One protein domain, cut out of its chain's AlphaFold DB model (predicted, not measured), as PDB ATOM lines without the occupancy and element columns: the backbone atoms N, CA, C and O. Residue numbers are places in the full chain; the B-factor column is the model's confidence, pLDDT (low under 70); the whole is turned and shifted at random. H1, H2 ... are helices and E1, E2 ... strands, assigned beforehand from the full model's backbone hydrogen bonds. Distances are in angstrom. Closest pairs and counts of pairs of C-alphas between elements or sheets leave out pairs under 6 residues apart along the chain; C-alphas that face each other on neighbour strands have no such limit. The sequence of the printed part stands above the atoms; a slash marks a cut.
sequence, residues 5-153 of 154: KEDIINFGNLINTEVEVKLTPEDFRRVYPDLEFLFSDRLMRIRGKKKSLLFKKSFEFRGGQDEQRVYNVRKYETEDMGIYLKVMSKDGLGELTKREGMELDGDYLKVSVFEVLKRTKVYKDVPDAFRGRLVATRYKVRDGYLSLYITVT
ATOM      1  N   LYS A   5     -43.121  27.781 -11.329       42.91
ATOM      2  CA  LYS A   5     -44.051  28.833 -10.850       42.91
ATOM      3  C   LYS A   5     -45.517  28.545 -11.177       42.91
ATOM      4  O   LYS A   5     -46.382  29.011 -10.446       42.91
ATOM      5  N   GLU A   6     -45.790  27.776 -12.224       45.53
ATOM      6  CA  GLU A   6     -47.161  27.414 -12.605       45.53
ATOM      7  C   GLU A   6     -47.713  26.308 -11.694       45.53
ATOM      8  O   GLU A   6     -48.870  26.378 -11.286       45.53
ATOM      9  N   ASP A   7     -46.857  25.397 -11.216       45.59
ATOM     10  CA  ASP A   7     -47.239  24.405 -10.200       45.59
ATOM     11  C   ASP A   7     -47.512  25.028  -8.818       45.59
ATOM     12  O   ASP A   7     -48.296  24.491  -8.037       45.59
ATOM     13  N   ILE A   8     -46.944  26.207  -8.524       48.19
ATOM     14  CA  ILE A   8     -47.205  26.942  -7.272       48.19
ATOM     15  C   ILE A   8     -48.628  27.533  -7.259       48.19
ATOM     16  O   ILE A   8     -49.266  27.613  -6.211       48.19
ATOM     17  N   ILE A   9     -49.192  27.891  -8.416       45.12
ATOM     18  CA  ILE A   9     -50.594  28.342  -8.509       45.12
ATOM     19  C   ILE A   9     -51.564  27.153  -8.309       45.12
ATOM     20  O   ILE A   9     -52.702  27.339  -7.884       45.12
ATOM     21  N   ASN A  10     -51.075  25.918  -8.474       45.62
ATOM     22  CA  ASN A  10     -51.785  24.668  -8.202       45.62
ATOM     23  C   ASN A  10     -51.610  24.129  -6.766       45.62
ATOM     24  O   ASN A  10     -51.988  22.988  -6.506       45.62
ATOM     25  N   PHE A  11     -51.113  24.903  -5.790       52.44
ATOM     26  CA  PHE A  11     -51.030  24.426  -4.394       52.44
ATOM     27  C   PHE A  11     -52.401  24.056  -3.783       52.44
ATOM     28  O   PHE A  11     -52.464  23.200  -2.903       52.44
ATOM     29  N   GLY A  12     -53.511  24.607  -4.298       46.50
ATOM     30  CA  GLY A  12     -54.876  24.156  -3.972       46.50
ATOM     31  C   GLY A  12     -55.232  22.748  -4.493       46.50
ATOM     32  O   GLY A  12     -56.191  22.150  -4.018       46.50
ATOM     33  N   ASN A  13     -54.437  22.195  -5.419       51.53
ATOM     34  CA  ASN A  13     -54.603  20.882  -6.058       51.53
ATOM     35  C   ASN A  13     -53.656  19.791  -5.514       51.53
ATOM     36  O   ASN A  13     -53.703  18.654  -5.996       51.53
ATOM     37  N   LEU A  14     -52.842  20.072  -4.483       55.41
ATOM     38  CA  LEU A  14     -52.014  19.046  -3.821       55.41
ATOM     39  C   LEU A  14     -52.827  17.922  -3.178       55.41
ATOM     40  O   LEU A  14     -52.279  16.867  -2.894       55.41
ATOM     41  N   ILE A  15     -54.129  18.122  -2.980       59.16
ATOM     42  CA  ILE A  15     -55.034  17.068  -2.514       59.16
ATOM     43  C   ILE A  15     -55.061  15.880  -3.504       59.16
ATOM     44  O   ILE A  15     -55.388  14.770  -3.097       59.16
ATOM     45  N   ASN A  16     -54.672  16.086  -4.774       57.16
ATOM     46  CA  ASN A  16     -54.697  15.061  -5.826       57.16
ATOM     47  C   ASN A  16     -53.408  14.968  -6.674       57.16
ATOM     48  O   ASN A  16     -53.407  14.245  -7.668       57.16
ATOM     49  N   THR A  17     -52.327  15.683  -6.331       76.06
ATOM     50  CA  THR A  17     -51.106  15.747  -7.166       76.06
ATOM     51  C   THR A  17     -49.852  15.447  -6.351       76.06
ATOM     52  O   THR A  17     -49.628  16.059  -5.309       76.06
ATOM     53  N   GLU A  18     -49.019  14.523  -6.837       85.00
ATOM     54  CA  GLU A  18     -47.694  14.261  -6.264       85.00
ATOM     55  C   GLU A  18     -46.686  15.323  -6.715       85.00
ATOM     56  O   GLU A  18     -46.551  15.596  -7.907       85.00
ATOM     57  N   VAL A  19     -45.907  15.851  -5.773       89.19
ATOM     58  CA  VAL A  19     -44.748  16.703  -6.054       89.19
ATOM     59  C   VAL A  19     -43.471  15.919  -5.800       89.19
ATOM     60  O   VAL A  19     -43.291  15.330  -4.736       89.19
ATOM     61  N   GLU A  20     -42.562  15.934  -6.773       93.38
ATOM     62  CA  GLU A  20     -41.220  15.381  -6.612       93.38
ATOM     63  C   GLU A  20     -40.300  16.396  -5.926       93.38
ATOM     64  O   GLU A  20     -40.052  17.490  -6.437       93.38
ATOM     65  N   VAL A  21     -39.724  16.001  -4.794       95.00
ATOM     66  CA  VAL A  21     -38.682  16.752  -4.097       95.00
ATOM     67  C   VAL A  21     -37.359  16.013  -4.216       95.00
ATOM     68  O   VAL A  21     -37.235  14.854  -3.822       95.00
ATOM     69  N   LYS A  22     -36.342  16.696  -4.740       96.56
ATOM     70  CA  LYS A  22     -34.983  16.156  -4.841       96.56
ATOM     71  C   LYS A  22     -34.213  16.465  -3.561       96.56
ATOM     72  O   LYS A  22     -33.981  17.632  -3.257       96.56
ATOM     73  N   LEU A  23     -33.818  15.422  -2.841       97.56
ATOM     74  CA  LEU A  23     -33.001  15.483  -1.633       97.56
ATOM     75  C   LEU A  23     -31.568  15.071  -1.978       97.56
ATOM     76  O   LEU A  23     -31.311  13.937  -2.391       97.56
ATOM     77  N   THR A  24     -30.631  16.001  -1.843       97.06
ATOM     78  CA  THR A  24     -29.228  15.817  -2.240       97.06
ATOM     79  C   THR A  24     -28.363  15.338  -1.069       97.06
ATOM     80  O   THR A  24     -28.738  15.522   0.090       97.06
ATOM     81  N   PRO A  25     -27.158  14.786  -1.317       96.88
ATOM     82  CA  PRO A  25     -26.200  14.464  -0.261       96.88
ATOM     83  C   PRO A  25     -25.919  15.624   0.694       96.88
ATOM     84  O   PRO A  25     -25.689  15.408   1.882       96.88
ATOM     85  N   GLU A  26     -25.940  16.856   0.184       95.75
ATOM     86  CA  GLU A  26     -25.727  18.051   0.993       95.75
ATOM     87  C   GLU A  26     -26.895  18.303   1.955       95.75
ATOM     88  O   GLU A  26     -26.659  18.614   3.124       95.75
ATOM     89  N   ASP A  27     -28.137  18.100   1.507       96.06
ATOM     90  CA  ASP A  27     -29.322  18.228   2.363       96.06
ATOM     91  C   ASP A  27     -29.267  17.229   3.523       96.06
ATOM     92  O   ASP A  27     -29.494  17.601   4.677       96.06
ATOM     93  N   PHE A  28     -28.881  15.979   3.241       96.62
ATOM     94  CA  PHE A  28     -28.691  14.957   4.272       96.62
ATOM     95  C   PHE A  28     -27.535  15.298   5.218       96.62
ATOM     96  O   PHE A  28     -27.685  15.149   6.428       96.62
ATOM     97  N   ARG A  29     -26.403  15.804   4.709       95.06
ATOM     98  CA  ARG A  29     -25.246  16.193   5.538       95.06
ATOM     99  C   ARG A  29     -25.595  17.286   6.553       95.06
ATOM    100  O   ARG A  29     -25.032  17.310   7.640       95.06
ATOM    101  N   ARG A  30     -26.538  18.178   6.232       94.56
ATOM    102  CA  ARG A  30     -27.009  19.221   7.165       94.56
ATOM    103  C   ARG A  30     -27.792  18.659   8.355       94.56
ATOM    104  O   ARG A  30     -27.847  19.319   9.388       94.56
ATOM    105  N   VAL A  31     -28.401  17.483   8.210       94.75
ATOM    106  CA  VAL A  31     -29.124  16.774   9.284       94.75
ATOM    107  C   VAL A  31     -28.208  15.768   9.982       94.75
ATOM    108  O   VAL A  31     -28.229  15.630  11.201       94.75
ATOM    109  N   TYR A  32     -27.346  15.109   9.213       94.44
ATOM    110  CA  TYR A  32     -26.456  14.047   9.657       94.44
ATOM    111  C   TYR A  32     -24.992  14.408   9.343       94.44
ATOM    112  O   TYR A  32     -24.397  13.840   8.425       94.44
ATOM    113  N   PRO A  33     -24.375  15.337  10.093       93.44
ATOM    114  CA  PRO A  33     -23.071  15.914   9.744       93.44
ATOM    115  C   PRO A  33     -21.914  14.909   9.747       93.44
ATOM    116  O   PRO A  33     -20.942  15.081   9.016       93.44
ATOM    117  N   ASP A  34     -22.023  13.838  10.534       93.44
ATOM    118  CA  ASP A  34     -20.996  12.792  10.627       93.44
ATOM    119  C   ASP A  34     -21.145  11.681   9.576       93.44
ATOM    120  O   ASP A  34     -20.391  10.700   9.610       93.44
ATOM    121  N   LEU A  35     -22.149  11.780   8.703       95.44
ATOM    122  CA  LEU A  35     -22.450  10.783   7.688       95.44
ATOM    123  C   LEU A  35     -22.263  11.357   6.286       95.44
ATOM    124  O   LEU A  35     -22.622  12.494   5.984       95.44
ATOM    125  N   GLU A  36     -21.731  10.526   5.404       97.06
ATOM    126  CA  GLU A  36     -21.674  10.797   3.975       97.06
ATOM    127  C   GLU A  36     -22.706   9.921   3.265       97.06
ATOM    128  O   GLU A  36     -22.676   8.693   3.365       97.06
ATOM    129  N   PHE A  37     -23.612  10.571   2.538       97.69
ATOM    130  CA  PHE A  37     -24.649   9.926   1.747       97.69
ATOM    131  C   PHE A  37     -24.255   9.934   0.277       97.69
ATOM    132  O   PHE A  37     -23.908  10.978  -0.271       97.69
ATOM    133  N   LEU A  38     -24.330   8.774  -0.363       98.00
ATOM    134  CA  LEU A  38     -24.083   8.617  -1.789       98.00
ATOM    135  C   LEU A  38     -25.283   7.919  -2.414       98.00
ATOM    136  O   LEU A  38     -25.725   6.875  -1.931       98.00
ATOM    137  N   PHE A  39     -25.780   8.492  -3.501       98.12
ATOM    138  CA  PHE A  39     -26.910   7.962  -4.248       98.12
ATOM    139  C   PHE A  39     -26.426   7.528  -5.627       98.12
ATOM    140  O   PHE A  39     -25.814   8.310  -6.357       98.12
ATOM    141  N   SER A  40     -26.680   6.269  -5.938       96.25
ATOM    142  CA  SER A  40     -26.446   5.629  -7.234       96.25
ATOM    143  C   SER A  40     -27.726   4.893  -7.609       96.25
ATOM    144  O   SER A  40     -28.418   4.468  -6.691       96.25
ATOM    145  N   ASP A  41     -28.064   4.748  -8.887       93.44
ATOM    146  CA  ASP A  41     -29.341   4.175  -9.341       93.44
ATOM    147  C   ASP A  41     -29.825   2.989  -8.478       93.44
ATOM    148  O   ASP A  41     -29.180   1.942  -8.385       93.44
ATOM    149  N   ARG A  42     -30.956   3.192  -7.782       97.00
ATOM    150  CA  ARG A  42     -31.601   2.245  -6.846       97.00
ATOM    151  C   ARG A  42     -30.796   1.835  -5.601       97.00
ATOM    152  O   ARG A  42     -31.251   0.967  -4.854       97.00
ATOM    153  N   LEU A  43     -29.642   2.434  -5.340       97.44
ATOM    154  CA  LEU A  43     -28.736   2.109  -4.240       97.44
ATOM    155  C   LEU A  43     -28.307   3.362  -3.470       97.44
ATOM    156  O   LEU A  43     -27.640   4.254  -3.994       97.44
ATOM    157  N   MET A  44     -28.596   3.367  -2.175       97.75
ATOM    158  CA  MET A  44     -28.131   4.379  -1.236       97.75
ATOM    159  C   MET A  44     -26.987   3.811  -0.397       97.75
ATOM    160  O   MET A  44     -27.113   2.744   0.212       97.75
ATOM    161  N   ARG A  45     -25.857   4.518  -0.358       98.00
ATOM    162  CA  ARG A  45     -24.727   4.188   0.517       98.00
ATOM    163  C   ARG A  45     -24.591   5.246   1.593       98.00
ATOM    164  O   ARG A  45     -24.673   6.438   1.305       98.00
ATOM    165  N   ILE A  46     -24.359   4.796   2.820       97.31
ATOM    166  CA  ILE A  46     -24.158   5.671   3.973       97.31
ATOM    167  C   ILE A  46     -22.821   5.306   4.601       97.31
ATOM    168  O   ILE A  46     -22.626   4.179   5.065       97.31
ATOM    169  N   ARG A  47     -21.888   6.252   4.595       96.44
ATOM    170  CA  ARG A  47     -20.549   6.093   5.159       96.44
ATOM    171  C   ARG A  47     -20.416   6.898   6.435       96.44
ATOM    172  O   ARG A  47     -20.973   7.984   6.563       96.44
ATOM    173  N   GLY A  48     -19.630   6.378   7.363       94.06
ATOM    174  CA  GLY A  48     -19.332   7.063   8.610       94.06
ATOM    175  C   GLY A  48     -18.147   6.442   9.331       94.06
ATOM    176  O   GLY A  48     -17.430   5.589   8.797       94.06
ATOM    177  N   LYS A  49     -17.929   6.881  10.570       89.50
ATOM    178  CA  LYS A  49     -16.881   6.358  11.455       89.50
ATOM    179  C   LYS A  49     -17.519   5.704  12.678       89.50
ATOM    180  O   LYS A  49     -18.343   6.329  13.338       89.50
ATOM    181  N   LYS A  50     -17.090   4.483  13.000       81.94
ATOM    182  CA  LYS A  50     -17.338   3.824  14.289       81.94
ATOM    183  C   LYS A  50     -16.449   4.490  15.336       81.94
ATOM    184  O   LYS A  50     -15.223   4.498  15.181       81.94
ATOM    185  N   LYS A  51     -17.042   5.042  16.395       66.69
ATOM    186  CA  LYS A  51     -16.285   5.453  17.586       66.69
ATOM    187  C   LYS A  51     -16.126   4.226  18.487       66.69
ATOM    188  O   LYS A  51     -17.044   3.872  19.214       66.69
ATOM    189  N   SER A  52     -14.971   3.568  18.410       62.06
ATOM    190  CA  SER A  52     -14.529   2.599  19.419       62.06
ATOM    191  C   SER A  52     -13.436   3.232  20.279       62.06
ATOM    192  O   SER A  52     -12.695   4.086  19.789       62.06
ATOM    193  N   LEU A  53     -13.336   2.808  21.543       55.09
ATOM    194  CA  LEU A  53     -12.426   3.353  22.559       55.09
ATOM    195  C   LEU A  53     -10.947   3.388  22.134       55.09
ATOM    196  O   LEU A  53     -10.197   4.181  22.689       55.09
ATOM    197  N   LEU A  54     -10.523   2.580  21.152       58.28
ATOM    198  CA  LEU A  54      -9.115   2.491  20.735       58.28
ATOM    199  C   LEU A  54      -8.870   2.626  19.220       58.28
ATOM    200  O   LEU A  54      -7.729   2.815  18.812       58.28
ATOM    201  N   PHE A  55      -9.904   2.580  18.370       58.69
ATOM    202  CA  PHE A  55      -9.733   2.637  16.910       58.69
ATOM    203  C   PHE A  55     -10.898   3.346  16.207       58.69
ATOM    204  O   PHE A  55     -12.069   3.036  16.435       58.69
ATOM    205  N   LYS A  56     -10.578   4.265  15.285       71.50
ATOM    206  CA  LYS A  56     -11.545   4.841  14.334       71.50
ATOM    207  C   LYS A  56     -11.623   3.931  13.111       71.50
ATOM    208  O   LYS A  56     -10.774   4.014  12.230       71.50
ATOM    209  N   LYS A  57     -12.640   3.070  13.046       83.62
ATOM    210  CA  LYS A  57     -12.904   2.232  11.864       83.62
ATOM    211  C   LYS A  57     -13.993   2.883  11.015       83.62
ATOM    212  O   LYS A  57     -15.036   3.262  11.547       83.62
ATOM    213  N   SER A  58     -13.765   3.048   9.717       91.56
ATOM    214  CA  SER A  58     -14.823   3.463   8.791       91.56
ATOM    215  C   SER A  58     -15.834   2.332   8.587       91.56
ATOM    216  O   SER A  58     -15.523   1.157   8.800       91.56
ATOM    217  N   PHE A  59     -17.055   2.691   8.210       93.94
ATOM    218  CA  PHE A  59     -18.076   1.740   7.780       93.94
ATOM    219  C   PHE A  59     -18.755   2.228   6.503       93.94
ATOM    220  O   PHE A  59     -18.776   3.431   6.231       93.94
ATOM    221  N   GLU A  60     -19.344   1.295   5.761       96.00
ATOM    222  CA  GLU A  60     -20.212   1.591   4.623       96.00
ATOM    223  C   GLU A  60     -21.463   0.706   4.670       96.00
ATOM    224  O   GLU A  60     -21.423  -0.495   4.399       96.00
ATOM    225  N   PHE A  61     -22.598   1.328   4.977       97.12
ATOM    226  CA  PHE A  61     -23.903   0.711   4.804       97.12
ATOM    227  C   PHE A  61     -24.352   0.816   3.345       97.12
ATOM    228  O   PHE A  61     -24.085   1.813   2.669       97.12
ATOM    229  N   ARG A  62     -25.074  -0.206   2.877       97.75
ATOM    230  CA  ARG A  62     -25.677  -0.264   1.543       97.75
ATOM    231  C   ARG A  62     -27.141  -0.666   1.669       97.75
ATOM    232  O   ARG A  62     -27.435  -1.763   2.150       97.75
ATOM    233  N   GLY A  63     -28.022   0.217   1.217       97.62
ATOM    234  CA  GLY A  63     -29.465   0.032   1.212       97.62
ATOM    235  C   GLY A  63     -30.027   0.108  -0.204       97.62
ATOM    236  O   GLY A  63     -29.774   1.077  -0.919       97.62
ATOM    237  N   GLY A  64     -30.772  -0.913  -0.612       97.56
ATOM    238  CA  GLY A  64     -31.466  -0.956  -1.896       97.56
ATOM    239  C   GLY A  64     -32.823  -0.257  -1.835       97.56
ATOM    240  O   GLY A  64     -33.504  -0.293  -0.810       97.56
ATOM    241  N   GLN A  65     -33.221   0.356  -2.947       97.38
ATOM    242  CA  GLN A  65     -34.530   0.976  -3.111       97.38
ATOM    243  C   GLN A  65     -35.654  -0.068  -3.109       97.38
ATOM    244  O   GLN A  65     -35.613  -1.047  -3.858       97.38
ATOM    245  N   ASP A  66     -36.710   0.250  -2.372       96.31
ATOM    246  CA  ASP A  66     -38.051  -0.315  -2.480       96.31
ATOM    247  C   ASP A  66     -39.048   0.846  -2.637       96.31
ATOM    248  O   ASP A  66     -39.404   1.501  -1.665       96.31
ATOM    249  N   GLU A  67     -39.433   1.159  -3.880       96.12
ATOM    250  CA  GLU A  67     -40.053   2.441  -4.263       96.12
ATOM    251  C   GLU A  67     -41.288   2.823  -3.439       96.12
ATOM    252  O   GLU A  67     -41.475   3.995  -3.117       96.12
ATOM    253  N   GLN A  68     -42.122   1.842  -3.099       96.38
ATOM    254  CA  GLN A  68     -43.401   2.060  -2.414       96.38
ATOM    255  C   GLN A  68     -43.267   2.008  -0.889       96.38
ATOM    256  O   GLN A  68     -44.228   2.262  -0.165       96.38
ATOM    257  N   ARG A  69     -42.084   1.661  -0.372       97.06
ATOM    258  CA  ARG A  69     -41.883   1.439   1.057       97.06
ATOM    259  C   ARG A  69     -41.477   2.740   1.740       97.06
ATOM    260  O   ARG A  69     -40.308   2.993   2.025       97.06
ATOM    261  N   VAL A  70     -42.482   3.570   1.989       97.56
ATOM    262  CA  VAL A  70     -42.403   4.820   2.755       97.56
ATOM    263  C   VAL A  70     -43.155   4.686   4.077       97.56
ATOM    264  O   VAL A  70     -43.989   3.795   4.234       97.56
ATOM    265  N   TYR A  71     -42.883   5.575   5.030       96.75
ATOM    266  CA  TYR A  71     -43.691   5.701   6.242       96.75
ATOM    267  C   TYR A  71     -44.067   7.153   6.503       96.75
ATOM    268  O   TYR A  71     -43.357   8.079   6.112       96.75
ATOM    269  N   ASN A  72     -45.176   7.328   7.216       96.06
ATOM    270  CA  ASN A  72     -45.682   8.617   7.659       96.06
ATOM    271  C   ASN A  72     -46.154   8.472   9.108       96.06
ATOM    272  O   ASN A  72     -47.013   7.637   9.389       96.06
ATOM    273  N   VAL A  73     -45.607   9.272  10.021       93.19
ATOM    274  CA  VAL A  73     -46.045   9.350  11.420       93.19
ATOM    275  C   VAL A  73     -46.895  10.600  11.582       93.19
ATOM    276  O   VAL A  73     -46.460  11.710  11.267       93.19
ATOM    277  N   ARG A  74     -48.132  10.415  12.049       86.25
ATOM    278  CA  ARG A  74     -49.117  11.491  12.177       86.25
ATOM    279  C   ARG A  74     -49.882  11.382  13.487       86.25
ATOM    280  O   ARG A  74     -50.294  10.288  13.870       86.25
ATOM    281  N   LYS A  75     -50.132  12.536  14.104       78.12
ATOM    282  CA  LYS A  75     -51.187  12.716  15.112       78.12
ATOM    283  C   LYS A  75     -52.175  13.768  14.614       78.12
ATOM    284  O   LYS A  75     -53.042  13.444  13.811       78.12
ATOM    285  N   TYR A  76     -52.002  15.025  15.022       71.50
ATOM    286  CA  TYR A  76     -52.773  16.167  14.510       71.50
ATOM    287  C   TYR A  76     -52.134  16.781  13.259       71.50
ATOM    288  O   TYR A  76     -52.832  17.247  12.362       71.50
ATOM    289  N   GLU A  77     -50.808  16.716  13.184       82.50
ATOM    290  CA  GLU A  77     -49.992  17.154  12.059       82.50
ATOM    291  C   GLU A  77     -48.963  16.077  11.684       82.50
ATOM    292  O   GLU A  77     -48.824  15.055  12.368       82.50
ATOM    293  N   THR A  78     -48.276  16.277  10.561       84.31
ATOM    294  CA  THR A  78     -47.138  15.462  10.137       84.31
ATOM    295  C   THR A  78     -45.990  15.606  11.134       84.31
ATOM    296  O   THR A  78     -45.343  16.651  11.189       84.31
ATOM    297  N   GLU A  79     -45.722  14.545  11.897       90.62
ATOM    298  CA  GLU A  79     -44.635  14.508  12.883       90.62
ATOM    299  C   GLU A  79     -43.329  14.017  12.249       90.62
ATOM    300  O   GLU A  79     -42.272  14.597  12.484       90.62
ATOM    301  N   ASP A  80     -43.405  12.977  11.413       95.06
ATOM    302  CA  ASP A  80     -42.258  12.427  10.688       95.06
ATOM    303  C   ASP A  80     -42.698  11.745   9.385       95.06
ATOM    304  O   ASP A  80     -43.841  11.308   9.231       95.06
ATOM    305  N   MET A  81     -41.772  11.623   8.441       96.31
ATOM    306  CA  MET A  81     -41.917  10.805   7.245       96.31
ATOM    307  C   MET A  81     -40.553  10.342   6.750       96.31
ATOM    308  O   MET A  81     -39.527  11.004   6.940       96.31
ATOM    309  N   GLY A  82     -40.549   9.216   6.055       97.12
ATOM    310  CA  GLY A  82     -39.309   8.621   5.601       97.12
ATOM    311  C   GLY A  82     -39.496   7.451   4.667       97.12
ATOM    312  O   GLY A  82     -40.567   7.217   4.103       97.12
ATOM    313  N   ILE A  83     -38.399   6.735   4.491       98.31
ATOM    314  CA  ILE A  83     -38.259   5.644   3.536       98.31
ATOM    315  C   ILE A  83     -37.739   4.401   4.246       98.31
ATOM    316  O   ILE A  83     -37.069   4.491   5.275       98.31
ATOM    317  N   TYR A  84     -37.985   3.245   3.648       98.25
ATOM    318  CA  TYR A  84     -37.362   1.989   4.032       98.25
ATOM    319  C   TYR A  84     -36.382   1.548   2.959       98.25
ATOM    320  O   TYR A  84     -36.764   1.321   1.812       98.25
ATOM    321  N   LEU A  85     -35.124   1.379   3.345       97.94
ATOM    322  CA  LEU A  85     -34.069   0.856   2.487       97.94
ATOM    323  C   LEU A  85     -33.873  -0.626   2.773       97.94
ATOM    324  O   LEU A  85     -33.566  -0.996   3.906       97.94
ATOM    325  N   LYS A  86     -33.982  -1.480   1.755       97.94
ATOM    326  CA  LYS A  86     -33.698  -2.909   1.911       97.94
ATOM    327  C   LYS A  86     -32.224  -3.100   2.252       97.94
ATOM    328  O   LYS A  86     -31.354  -2.688   1.485       97.94
ATOM    329  N   VAL A  87     -31.926  -3.728   3.380       97.56
ATOM    330  CA  VAL A  87     -30.553  -3.952   3.839       97.56
ATOM    331  C   VAL A  87     -29.831  -4.880   2.860       97.56
ATOM    332  O   VAL A  87     -30.188  -6.045   2.711       97.56
ATOM    333  N   MET A  88     -28.784  -4.373   2.203       96.06
ATOM    334  CA  MET A  88     -27.905  -5.173   1.333       96.06
ATOM    335  C   MET A  88     -26.569  -5.507   2.005       96.06
ATOM    336  O   MET A  88     -25.898  -6.461   1.624       96.06
ATOM    337  N   SER A  89     -26.169  -4.712   2.999       92.00
ATOM    338  CA  SER A  89     -24.973  -4.919   3.817       92.00
ATOM    339  C   SER A  89     -25.312  -4.661   5.276       92.00
ATOM    340  O   SER A  89     -25.954  -3.663   5.596       92.00
ATOM    341  N   LYS A  90     -24.835  -5.535   6.167       89.44
ATOM    342  CA  LYS A  90     -24.967  -5.343   7.616       89.44
ATOM    343  C   LYS A  90     -23.905  -4.405   8.196       89.44
ATOM    344  O   LYS A  90     -24.010  -4.022   9.361       89.44
ATOM    345  N   ASP A  91     -22.876  -4.037   7.425       92.31
ATOM    346  CA  ASP A  91     -21.864  -3.106   7.918       92.31
ATOM    347  C   ASP A  91     -22.479  -1.727   8.194       92.31
ATOM    348  O   ASP A  91     -23.338  -1.241   7.464       92.31
ATOM    349  N   GLY A  92     -22.062  -1.112   9.297       90.12
ATOM    350  CA  GLY A  92     -22.558   0.191   9.728       90.12
ATOM    351  C   GLY A  92     -23.931   0.198  10.399       90.12
ATOM    352  O   GLY A  92     -24.201   1.153  11.120       90.12
ATOM    353  N   LEU A  93     -24.759  -0.849  10.259       92.50
ATOM    354  CA  LEU A  93     -26.129  -0.864  10.799       92.50
ATOM    355  C   LEU A  93     -26.194  -0.493  12.280       92.50
ATOM    356  O   LEU A  93     -26.926   0.416  12.638       92.50
ATOM    357  N   GLY A  94     -25.372  -1.127  13.122       91.25
ATOM    358  CA  GLY A  94     -25.368  -0.848  14.560       91.25
ATOM    359  C   GLY A  94     -24.946   0.578  14.933       91.25
ATOM    360  O   GLY A  94     -25.233   1.020  16.038       91.25
ATOM    361  N   GLU A  95     -24.267   1.311  14.045       92.56
ATOM    362  CA  GLU A  95     -23.986   2.738  14.245       92.56
ATOM    363  C   GLU A  95     -25.115   3.622  13.717       92.56
ATOM    364  O   GLU A  95     -25.373   4.681  14.283       92.56
ATOM    365  N   LEU A  96     -25.780   3.202  12.638       94.06
ATOM    366  CA  LEU A  96     -26.913   3.922  12.063       94.06
ATOM    367  C   LEU A  96     -28.134   3.855  12.982       94.06
ATOM    368  O   LEU A  96     -28.718   4.891  13.253       94.06
ATOM    369  N   THR A  97     -28.455   2.694  13.555       94.19
ATOM    370  CA  THR A  97     -29.609   2.519  14.462       94.19
ATOM    371  C   THR A  97     -29.456   3.220  15.814       94.19
ATOM    372  O   THR A  97     -30.394   3.249  16.600       94.19
ATOM    373  N   LYS A  98     -28.270   3.757  16.126       92.31
ATOM    374  CA  LYS A  98     -28.046   4.618  17.301       92.31
ATOM    375  C   LYS A  98     -28.385   6.084  17.023       92.31
ATOM    376  O   LYS A  98     -28.335   6.895  17.943       92.31
ATOM    377  N   ARG A  99     -28.628   6.449  15.761       91.38
ATOM    378  CA  ARG A  99     -28.914   7.825  15.350       91.38
ATOM    379  C   ARG A  99     -30.413   8.051  15.306       91.38
ATOM    380  O   ARG A  99     -31.172   7.196  14.862       91.38
ATOM    381  N   GLU A 100     -30.816   9.242  15.720       91.88
ATOM    382  CA  GLU A 100     -32.198   9.680  15.588       91.88
ATOM    383  C   GLU A 100     -32.637   9.675  14.116       91.88
ATOM    384  O   GLU A 100     -31.864  10.000  13.209       91.88
ATOM    385  N   GLY A 101     -33.882   9.262  13.876       93.44
ATOM    386  CA  GLY A 101     -34.428   9.117  12.530       93.44
ATOM    387  C   GLY A 101     -33.895   7.906  11.761       93.44
ATOM    388  O   GLY A 101     -34.107   7.837  10.556       93.44
ATOM    389  N   MET A 102     -33.204   6.957  12.402       96.62
ATOM    390  CA  MET A 102     -32.784   5.703  11.772       96.62
ATOM    391  C   MET A 102     -33.088   4.501  12.663       96.62
ATOM    392  O   MET A 102     -32.667   4.443  13.814       96.62
ATOM    393  N   GLU A 103     -33.786   3.512  12.118       96.62
ATOM    394  CA  GLU A 103     -34.267   2.350  12.872       96.62
ATOM    395  C   GLU A 103     -34.231   1.096  11.995       96.62
ATOM    396  O   GLU A 103     -34.467   1.164  10.789       96.62
ATOM    397  N   LEU A 104     -33.912  -0.058  12.580       96.69
ATOM    398  CA  LEU A 104     -33.978  -1.334  11.871       96.69
ATOM    399  C   LEU A 104     -35.374  -1.939  12.049       96.69
ATOM    400  O   LEU A 104     -35.789  -2.196  13.174       96.69
ATOM    401  N   ASP A 105     -36.052  -2.207  10.937       95.94
ATOM    402  CA  ASP A 105     -37.370  -2.838  10.876       95.94
ATOM    403  C   ASP A 105     -37.285  -4.078   9.972       95.94
ATOM    404  O   ASP A 105     -37.340  -4.003   8.739       95.94
ATOM    405  N   GLY A 106     -37.032  -5.232  10.597       94.31
ATOM    406  CA  GLY A 106     -36.764  -6.491   9.900       94.31
ATOM    407  C   GLY A 106     -35.563  -6.383   8.954       94.31
ATOM    408  O   GLY A 106     -34.446  -6.079   9.373       94.31
ATOM    409  N   ASP A 107     -35.802  -6.621   7.662       96.25
ATOM    410  CA  ASP A 107     -34.787  -6.550   6.599       96.25
ATOM    411  C   ASP A 107     -34.590  -5.135   6.027       96.25
ATOM    412  O   ASP A 107     -33.927  -4.960   4.997       96.25
ATOM    413  N   TYR A 108     -35.175  -4.114   6.656       97.81
ATOM    414  CA  TYR A 108     -35.148  -2.742   6.170       97.81
ATOM    415  C   TYR A 108     -34.545  -1.795   7.199       97.81
ATOM    416  O   TYR A 108     -34.839  -1.862   8.388       97.81
ATOM    417  N   LEU A 109     -33.734  -0.856   6.722       97.69
ATOM    418  CA  LEU A 109     -33.365   0.326   7.484       97.69
ATOM    419  C   LEU A 109     -34.389   1.422   7.183       97.69
ATOM    420  O   LEU A 109     -34.447   1.935   6.064       97.69
ATOM    421  N   LYS A 110     -35.183   1.774   8.186       97.69
ATOM    422  CA  LYS A 110     -36.047   2.949   8.194       97.69
ATOM    423  C   LYS A 110     -35.179   4.197   8.345       97.69
ATOM    424  O   LYS A 110     -34.333   4.249   9.236       97.69
ATOM    425  N   VAL A 111     -35.376   5.184   7.475       97.81
ATOM    426  CA  VAL A 111     -34.644   6.458   7.477       97.81
ATOM    427  C   VAL A 111     -35.638   7.609   7.368       97.81
ATOM    428  O   VAL A 111     -36.347   7.720   6.364       97.81
ATOM    429  N   SER A 112     -35.665   8.474   8.377       97.50
ATOM    430  CA  SER A 112     -36.387   9.742   8.345       97.50
ATOM    431  C   SER A 112     -35.760  10.658   7.312       97.50
ATOM    432  O   SER A 112     -34.542  10.827   7.231       97.50
ATOM    433  N   VAL A 113     -36.624  11.266   6.511       97.12
ATOM    434  CA  VAL A 113     -36.239  12.297   5.549       97.12
ATOM    435  C   VAL A 113     -36.942  13.612   5.847       97.12
ATOM    436  O   VAL A 113     -36.759  14.574   5.106       97.12
ATOM    437  N   PHE A 114     -37.740  13.693   6.914       95.94
ATOM    438  CA  PHE A 114     -38.572  14.862   7.161       95.94
ATOM    439  C   PHE A 114     -37.746  16.099   7.514       95.94
ATOM    440  O   PHE A 114     -37.926  17.157   6.913       95.94
ATOM    441  N   GLU A 115     -36.757  15.956   8.397       95.19
ATOM    442  CA  GLU A 115     -35.819  17.042   8.717       95.19
ATOM    443  C   GLU A 115     -34.941  17.441   7.522       95.19
ATOM    444  O   GLU A 115     -34.502  18.589   7.413       95.19
ATOM    445  N   VAL A 116     -34.716  16.514   6.585       96.75
ATOM    446  CA  VAL A 116     -34.028  16.792   5.317       96.75
ATOM    447  C   VAL A 116     -34.953  17.601   4.399       96.75
ATOM    448  O   VAL A 116     -34.560  18.649   3.885       96.75
ATOM    449  N   LEU A 117     -36.211  17.174   4.260       95.62
ATOM    450  CA  LEU A 117     -37.250  17.834   3.470       95.62
ATOM    451  C   LEU A 117     -37.491  19.272   3.941       95.62
ATOM    452  O   LEU A 117     -37.504  20.178   3.105       95.62
ATOM    453  N   LYS A 118     -37.608  19.505   5.257       93.06
ATOM    454  CA  LYS A 118     -37.826  20.836   5.860       93.06
ATOM    455  C   LYS A 118     -36.787  21.879   5.442       93.06
ATOM    456  O   LYS A 118     -37.056  23.080   5.448       93.06
ATOM    457  N   ARG A 119     -35.585  21.436   5.063       90.06
ATOM    458  CA  ARG A 119     -34.473  22.305   4.650       90.06
ATOM    459  C   ARG A 119     -34.500  22.654   3.163       90.06
ATOM    460  O   ARG A 119     -33.807  23.592   2.760       90.06
ATOM    461  N   THR A 120     -35.304  21.955   2.368       90.62
ATOM    462  CA  THR A 120     -35.441  22.205   0.930       90.62
ATOM    463  C   THR A 120     -36.218  23.490   0.653       90.62
ATOM    464  O   THR A 120     -37.033  23.944   1.458       90.62
ATOM    465  N   LYS A 121     -35.993  24.077  -0.525       88.12
ATOM    466  CA  LYS A 121     -36.799  25.211  -0.992       88.12
ATOM    467  C   LYS A 121     -38.266  24.814  -1.192       88.12
ATOM    468  O   LYS A 121     -39.141  25.576  -0.812       88.12
ATOM    469  N   VAL A 122     -38.514  23.606  -1.708       86.94
ATOM    470  CA  VAL A 122     -39.876  23.116  -1.967       86.94
ATOM    471  C   VAL A 122     -40.713  23.147  -0.695       86.94
ATOM    472  O   VAL A 122     -41.794  23.715  -0.718       86.94
ATOM    473  N   TYR A 123     -40.194  22.634   0.426       88.56
ATOM    474  CA  TYR A 123     -40.913  22.674   1.704       88.56
ATOM    475  C   TYR A 123     -41.197  24.105   2.187       88.56
ATOM    476  O   TYR A 123     -42.290  24.391   2.670       88.56
ATOM    477  N   LYS A 124     -40.232  25.020   2.036       89.31
ATOM    478  CA  LYS A 124     -40.402  26.434   2.417       89.31
ATOM    479  C   LYS A 124     -41.478  27.135   1.590       89.31
ATOM    480  O   LYS A 124     -42.163  28.003   2.121       89.31
ATOM    481  N   ASP A 125     -41.642  26.727   0.338       86.75
ATOM    482  CA  ASP A 125     -42.657  27.260  -0.566       86.75
ATOM    483  C   ASP A 125     -44.053  26.636  -0.310       86.75
ATOM    484  O   ASP A 125     -45.052  27.176  -0.785       86.75
ATOM    485  N   VAL A 126     -44.162  25.546   0.473       84.88
ATOM    486  CA  VAL A 126     -45.459  24.980   0.893       84.88
ATOM    487  C   VAL A 126     -46.161  25.948   1.856       84.88
ATOM    488  O   VAL A 126     -45.555  26.317   2.870       84.88
ATOM    489  N   PRO A 127     -47.435  26.317   1.616       84.19
ATOM    490  CA  PRO A 127     -48.217  27.123   2.554       84.19
ATOM    491  C   PRO A 127     -48.380  26.449   3.923       84.19
ATOM    492  O   PRO A 127     -48.616  25.242   3.997       84.19
ATOM    493  N   ASP A 128     -48.335  27.228   5.009       85.62
ATOM    494  CA  ASP A 128     -48.391  26.712   6.391       85.62
ATOM    495  C   ASP A 128     -49.596  25.802   6.658       85.62
ATOM    496  O   ASP A 128     -49.450  24.749   7.277       85.62
ATOM    497  N   ALA A 129     -50.760  26.142   6.095       83.00
ATOM    498  CA  ALA A 129     -51.990  25.358   6.214       83.00
ATOM    499  C   ALA A 129     -51.871  23.912   5.681       83.00
ATOM    500  O   ALA A 129     -52.644  23.042   6.084       83.00
ATOM    501  N   PHE A 130     -50.912  23.639   4.790       84.69
ATOM    502  CA  PHE A 130     -50.698  22.317   4.194       84.69
ATOM    503  C   PHE A 130     -49.497  21.568   4.772       84.69
ATOM    504  O   PHE A 130     -49.437  20.346   4.642       84.69
ATOM    505  N   ARG A 131     -48.553  22.252   5.436       86.56
ATOM    506  CA  ARG A 131     -47.316  21.629   5.949       86.56
ATOM    507  C   ARG A 131     -47.596  20.475   6.910       86.56
ATOM    508  O   ARG A 131     -46.957  19.432   6.803       86.56
ATOM    509  N   GLY A 132     -48.593  20.630   7.783       86.31
ATOM    510  CA  GLY A 132     -49.024  19.593   8.729       86.31
ATOM    511  C   GLY A 132     -49.813  18.434   8.105       86.31
ATOM    512  O   GLY A 132     -50.252  17.538   8.820       86.31
ATOM    513  N   ARG A 133     -50.032  18.447   6.787       88.56
ATOM    514  CA  ARG A 133     -50.817  17.443   6.048       88.56
ATOM    515  C   ARG A 133     -50.008  16.731   4.967       88.56
ATOM    516  O   ARG A 133     -50.572  15.960   4.191       88.56
ATOM    517  N   LEU A 134     -48.705  16.992   4.901       91.00
ATOM    518  CA  LEU A 134     -47.814  16.363   3.937       91.00
ATOM    519  C   LEU A 134     -47.603  14.891   4.278       91.00
ATOM    520  O   LEU A 134     -47.345  14.541   5.432       91.00
ATOM    521  N   VAL A 135     -47.646  14.046   3.256       93.31
ATOM    522  CA  VAL A 135     -47.279  12.633   3.349       93.31
ATOM    523  C   VAL A 135     -46.381  12.244   2.186       93.31
ATOM    524  O   VAL A 135     -46.574  12.708   1.061       93.31
ATOM    525  N   ALA A 136     -45.411  11.378   2.456       95.44
ATOM    526  CA  ALA A 136     -44.641  10.681   1.442       95.44
ATOM    527  C   ALA A 136     -45.482   9.545   0.847       95.44
ATOM    528  O   ALA A 136     -46.101   8.779   1.589       95.44
ATOM    529  N   THR A 137     -45.483   9.421  -0.478       95.56
ATOM    530  CA  THR A 137     -46.200   8.356  -1.200       95.56
ATOM    531  C   THR A 137     -45.252   7.295  -1.738       95.56
ATOM    532  O   THR A 137     -45.540   6.106  -1.655       95.56
ATOM    533  N   ARG A 138     -44.100   7.715  -2.263       97.25
ATOM    534  CA  ARG A 138     -43.060   6.838  -2.812       97.25
ATOM    535  C   ARG A 138     -41.720   7.559  -2.876       97.25
ATOM    536  O   ARG A 138     -41.643   8.782  -2.724       97.25
ATOM    537  N   TYR A 139     -40.656   6.816  -3.156       98.38
ATOM    538  CA  TYR A 139     -39.331   7.393  -3.373       98.38
ATOM    539  C   TYR A 139     -38.540   6.677  -4.470       98.38
ATOM    540  O   TYR A 139     -38.753   5.503  -4.765       98.38
ATOM    541  N   LYS A 140     -37.579   7.384  -5.068       98.25
ATOM    542  CA  LYS A 140     -36.610   6.818  -6.017       98.25
ATOM    543  C   LYS A 140     -35.200   7.252  -5.651       98.25
ATOM    544  O   LYS A 140     -34.957   8.434  -5.433       98.25
ATOM    545  N   VAL A 141     -34.262   6.316  -5.632       97.94
ATOM    546  CA  VAL A 141     -32.835   6.616  -5.514       97.94
ATOM    547  C   VAL A 141     -32.279   6.762  -6.923       97.94
ATOM    548  O   VAL A 141     -32.295   5.811  -7.703       97.94
ATOM    549  N   ARG A 142     -31.835   7.970  -7.261       97.25
ATOM    550  CA  ARG A 142     -31.248   8.318  -8.556       97.25
ATOM    551  C   ARG A 142     -29.770   8.635  -8.371       97.25
ATOM    552  O   ARG A 142     -29.309   8.847  -7.250       97.25
ATOM    553  N   ASP A 143     -29.030   8.714  -9.467       97.00
ATOM    554  CA  ASP A 143     -27.638   9.148  -9.405       97.00
ATOM    555  C   ASP A 143     -27.550  10.572  -8.837       97.00
ATOM    556  O   ASP A 143     -28.103  11.528  -9.383       97.00
ATOM    557  N   GLY A 144     -26.878  10.695  -7.693       97.44
ATOM    558  CA  GLY A 144     -26.636  11.963  -7.011       97.44
ATOM    559  C   GLY A 144     -27.771  12.501  -6.133       97.44
ATOM    560  O   GLY A 144     -27.538  13.496  -5.451       97.44
ATOM    561  N   TYR A 145     -28.963  11.890  -6.086       97.44
ATOM    562  CA  TYR A 145     -30.058  12.366  -5.224       97.44
ATOM    563  C   TYR A 145     -31.127  11.306  -4.913       97.44
ATOM    564  O   TYR A 145     -31.314  10.329  -5.638       97.44
ATOM    565  N   LEU A 146     -31.894  11.550  -3.851       98.12
ATOM    566  CA  LEU A 146     -33.131  10.840  -3.546       98.12
ATOM    567  C   LEU A 146     -34.335  11.679  -3.990       98.12
ATOM    568  O   LEU A 146     -34.492  12.820  -3.571       98.12
ATOM    569  N   SER A 147     -35.186  11.124  -4.848       97.56
ATOM    570  CA  SER A 147     -36.474  11.718  -5.222       97.56
ATOM    571  C   SER A 147     -37.525  11.259  -4.218       97.56
ATOM    572  O   SER A 147     -37.822  10.066  -4.162       97.56
ATOM    573  N   LEU A 148     -38.080  12.177  -3.437       97.56
ATOM    574  CA  LEU A 148     -39.208  11.921  -2.548       97.56
ATOM    575  C   LEU A 148     -40.476  12.472  -3.194       97.56
ATOM    576  O   LEU A 148     -40.518  13.649  -3.539       97.56
ATOM    577  N   TYR A 149     -41.502  11.645  -3.344       95.06
ATOM    578  CA  TYR A 149     -42.800  12.088  -3.841       95.06
ATOM    579  C   TYR A 149     -43.712  12.354  -2.652       95.06
ATOM    580  O   TYR A 149     -43.895  11.479  -1.800       95.06
ATOM    581  N   ILE A 150     -44.231  13.578  -2.577       93.19
ATOM    582  CA  ILE A 150     -45.095  14.031  -1.487       93.19
ATOM    583  C   ILE A 150     -46.440  14.508  -2.020       93.19
ATOM    584  O   ILE A 150     -46.532  15.042  -3.123       93.19
ATOM    585  N   THR A 151     -47.478  14.343  -1.212       90.50
ATOM    586  CA  THR A 151     -48.829  14.855  -1.472       90.50
ATOM    587  C   THR A 151     -49.430  15.418  -0.185       90.50
ATOM    588  O   THR A 151     -48.856  15.258   0.898       90.50
ATOM    589  N   VAL A 152     -50.575  16.090  -0.286       87.31
ATOM    590  CA  VAL A 152     -51.330  16.600   0.865       87.31
ATOM    591  C   VAL A 152     -52.542  15.716   1.090       87.31
ATOM    592  O   VAL A 152     -53.343  15.505   0.184       87.31
ATOM    593  N   THR A 153     -52.733  15.233   2.316       82.38
ATOM    594  CA  THR A 153     -53.986  14.545   2.647       82.38
ATOM    595  C   THR A 153     -55.083  15.540   3.006       82.38
ATOM    596  O   THR A 153     -54.820  16.637   3.511       82.38
TER     597      THR A 153
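What this domain is: This is residues 5 to 153 of the 154 residues of an uncharacterized protein of Hydrogenivirga caldilitoris (UniProt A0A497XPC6). Two strongly twisted sheets are partly face to face as a sandwich, their strands crossed at 35 degrees: six strands, E2 E3 E4 E5 E7 E6, and three, E1 E9 E8. The tip of the E3 and E4 hairpin makes one end of the long axis, and the stretch with H1 lies at the other. The printed part has 149 residues, with six named helices and nine named strands in the order H1 E1 H2 E2 E3 E4 E5 H3 E6 E7 H4 H5 H6 E8 E9; both sheets are antiparallel, in the orders just given. The class is mixed, helices and strands; the whole is compact, with a radius of gyration of the C-alphas of 15.9 A, and spans 56 by 31 by 27 A.

How they stand to each other: H1, residues 6 to 9, is on neither sheet. E1, residues 19 to 23, is an edge strand of the smaller sheet, and H2, residues 25 to 31, only grazes both sheets. E2, residues 36 to 40, E3, residues 43 to 51, E4, residues 56 to 74, and E5, residues 78 to 87, form a meander, each strand the antiparallel neighbour of the one before. Within hydrogen-bond range are N 38 and O 45 at 2.9 A, N 46 and O 61 at 3.0 A, and N 71 and O 82 at 3.0 A. E4 bends by 100 degrees at residue 67. H3, residues 93 to 96, stands at the larger sheet's level. E6, residues 102 to 105, and E7, residues 108 to 112, form a hairpin, with N 103 and O 110 3.0 A apart; N 83 of E5 and O 111 of E7 are 2.9 A apart. E5, H3 and E6 are a split strand-helix-strand unit, two strands running the same way with E7 between them, its crossover right-handed. H4, residues 114 to 117, over none of the larger sheet's strands, touches H2, closest at the C-alphas of Asp 27 and Val 116, 5.7 A. H5, residues 121 to 125, only grazes the smaller sheet; H6, residues 128 to 131, is on neither sheet. E8, residues 134 to 142, and E9, residues 145 to 152, form a hairpin, with N 140 and O 147 2.8 A apart; N 21 of E1 and O 148 of E9 are 2.8 A apart. Between the sheets, the closest C-alphas of E4 and E8 are those of Gln 68 and Arg 138, 4.8 A. Every O i to N i+4 pair is within range in H5, 2 of 3 in H2; the other helices are too short for one.

Where its parts are: H1 begins at C-alpha 6 (-47.161, 27.414, -12.605). E4, 38.2 A from first to last C-alpha, begins at C-alpha 56 (-11.545, 4.841, 14.334). E3 is 25.3 A long, E5 26.3 A, E8 22.3 A and E9 22.5 A; E9 ends at C-alpha 152 (-51.330, 16.600, 0.865).

The domain as a whole: The two C-alphas farthest apart are those of Ile 9 and Leu 54, 57.0 A. The printed part has no cut and no long link. Mean pLDDT of the printed part is 88.6, and residues 5 to 16 and 51 to 55 are under 70.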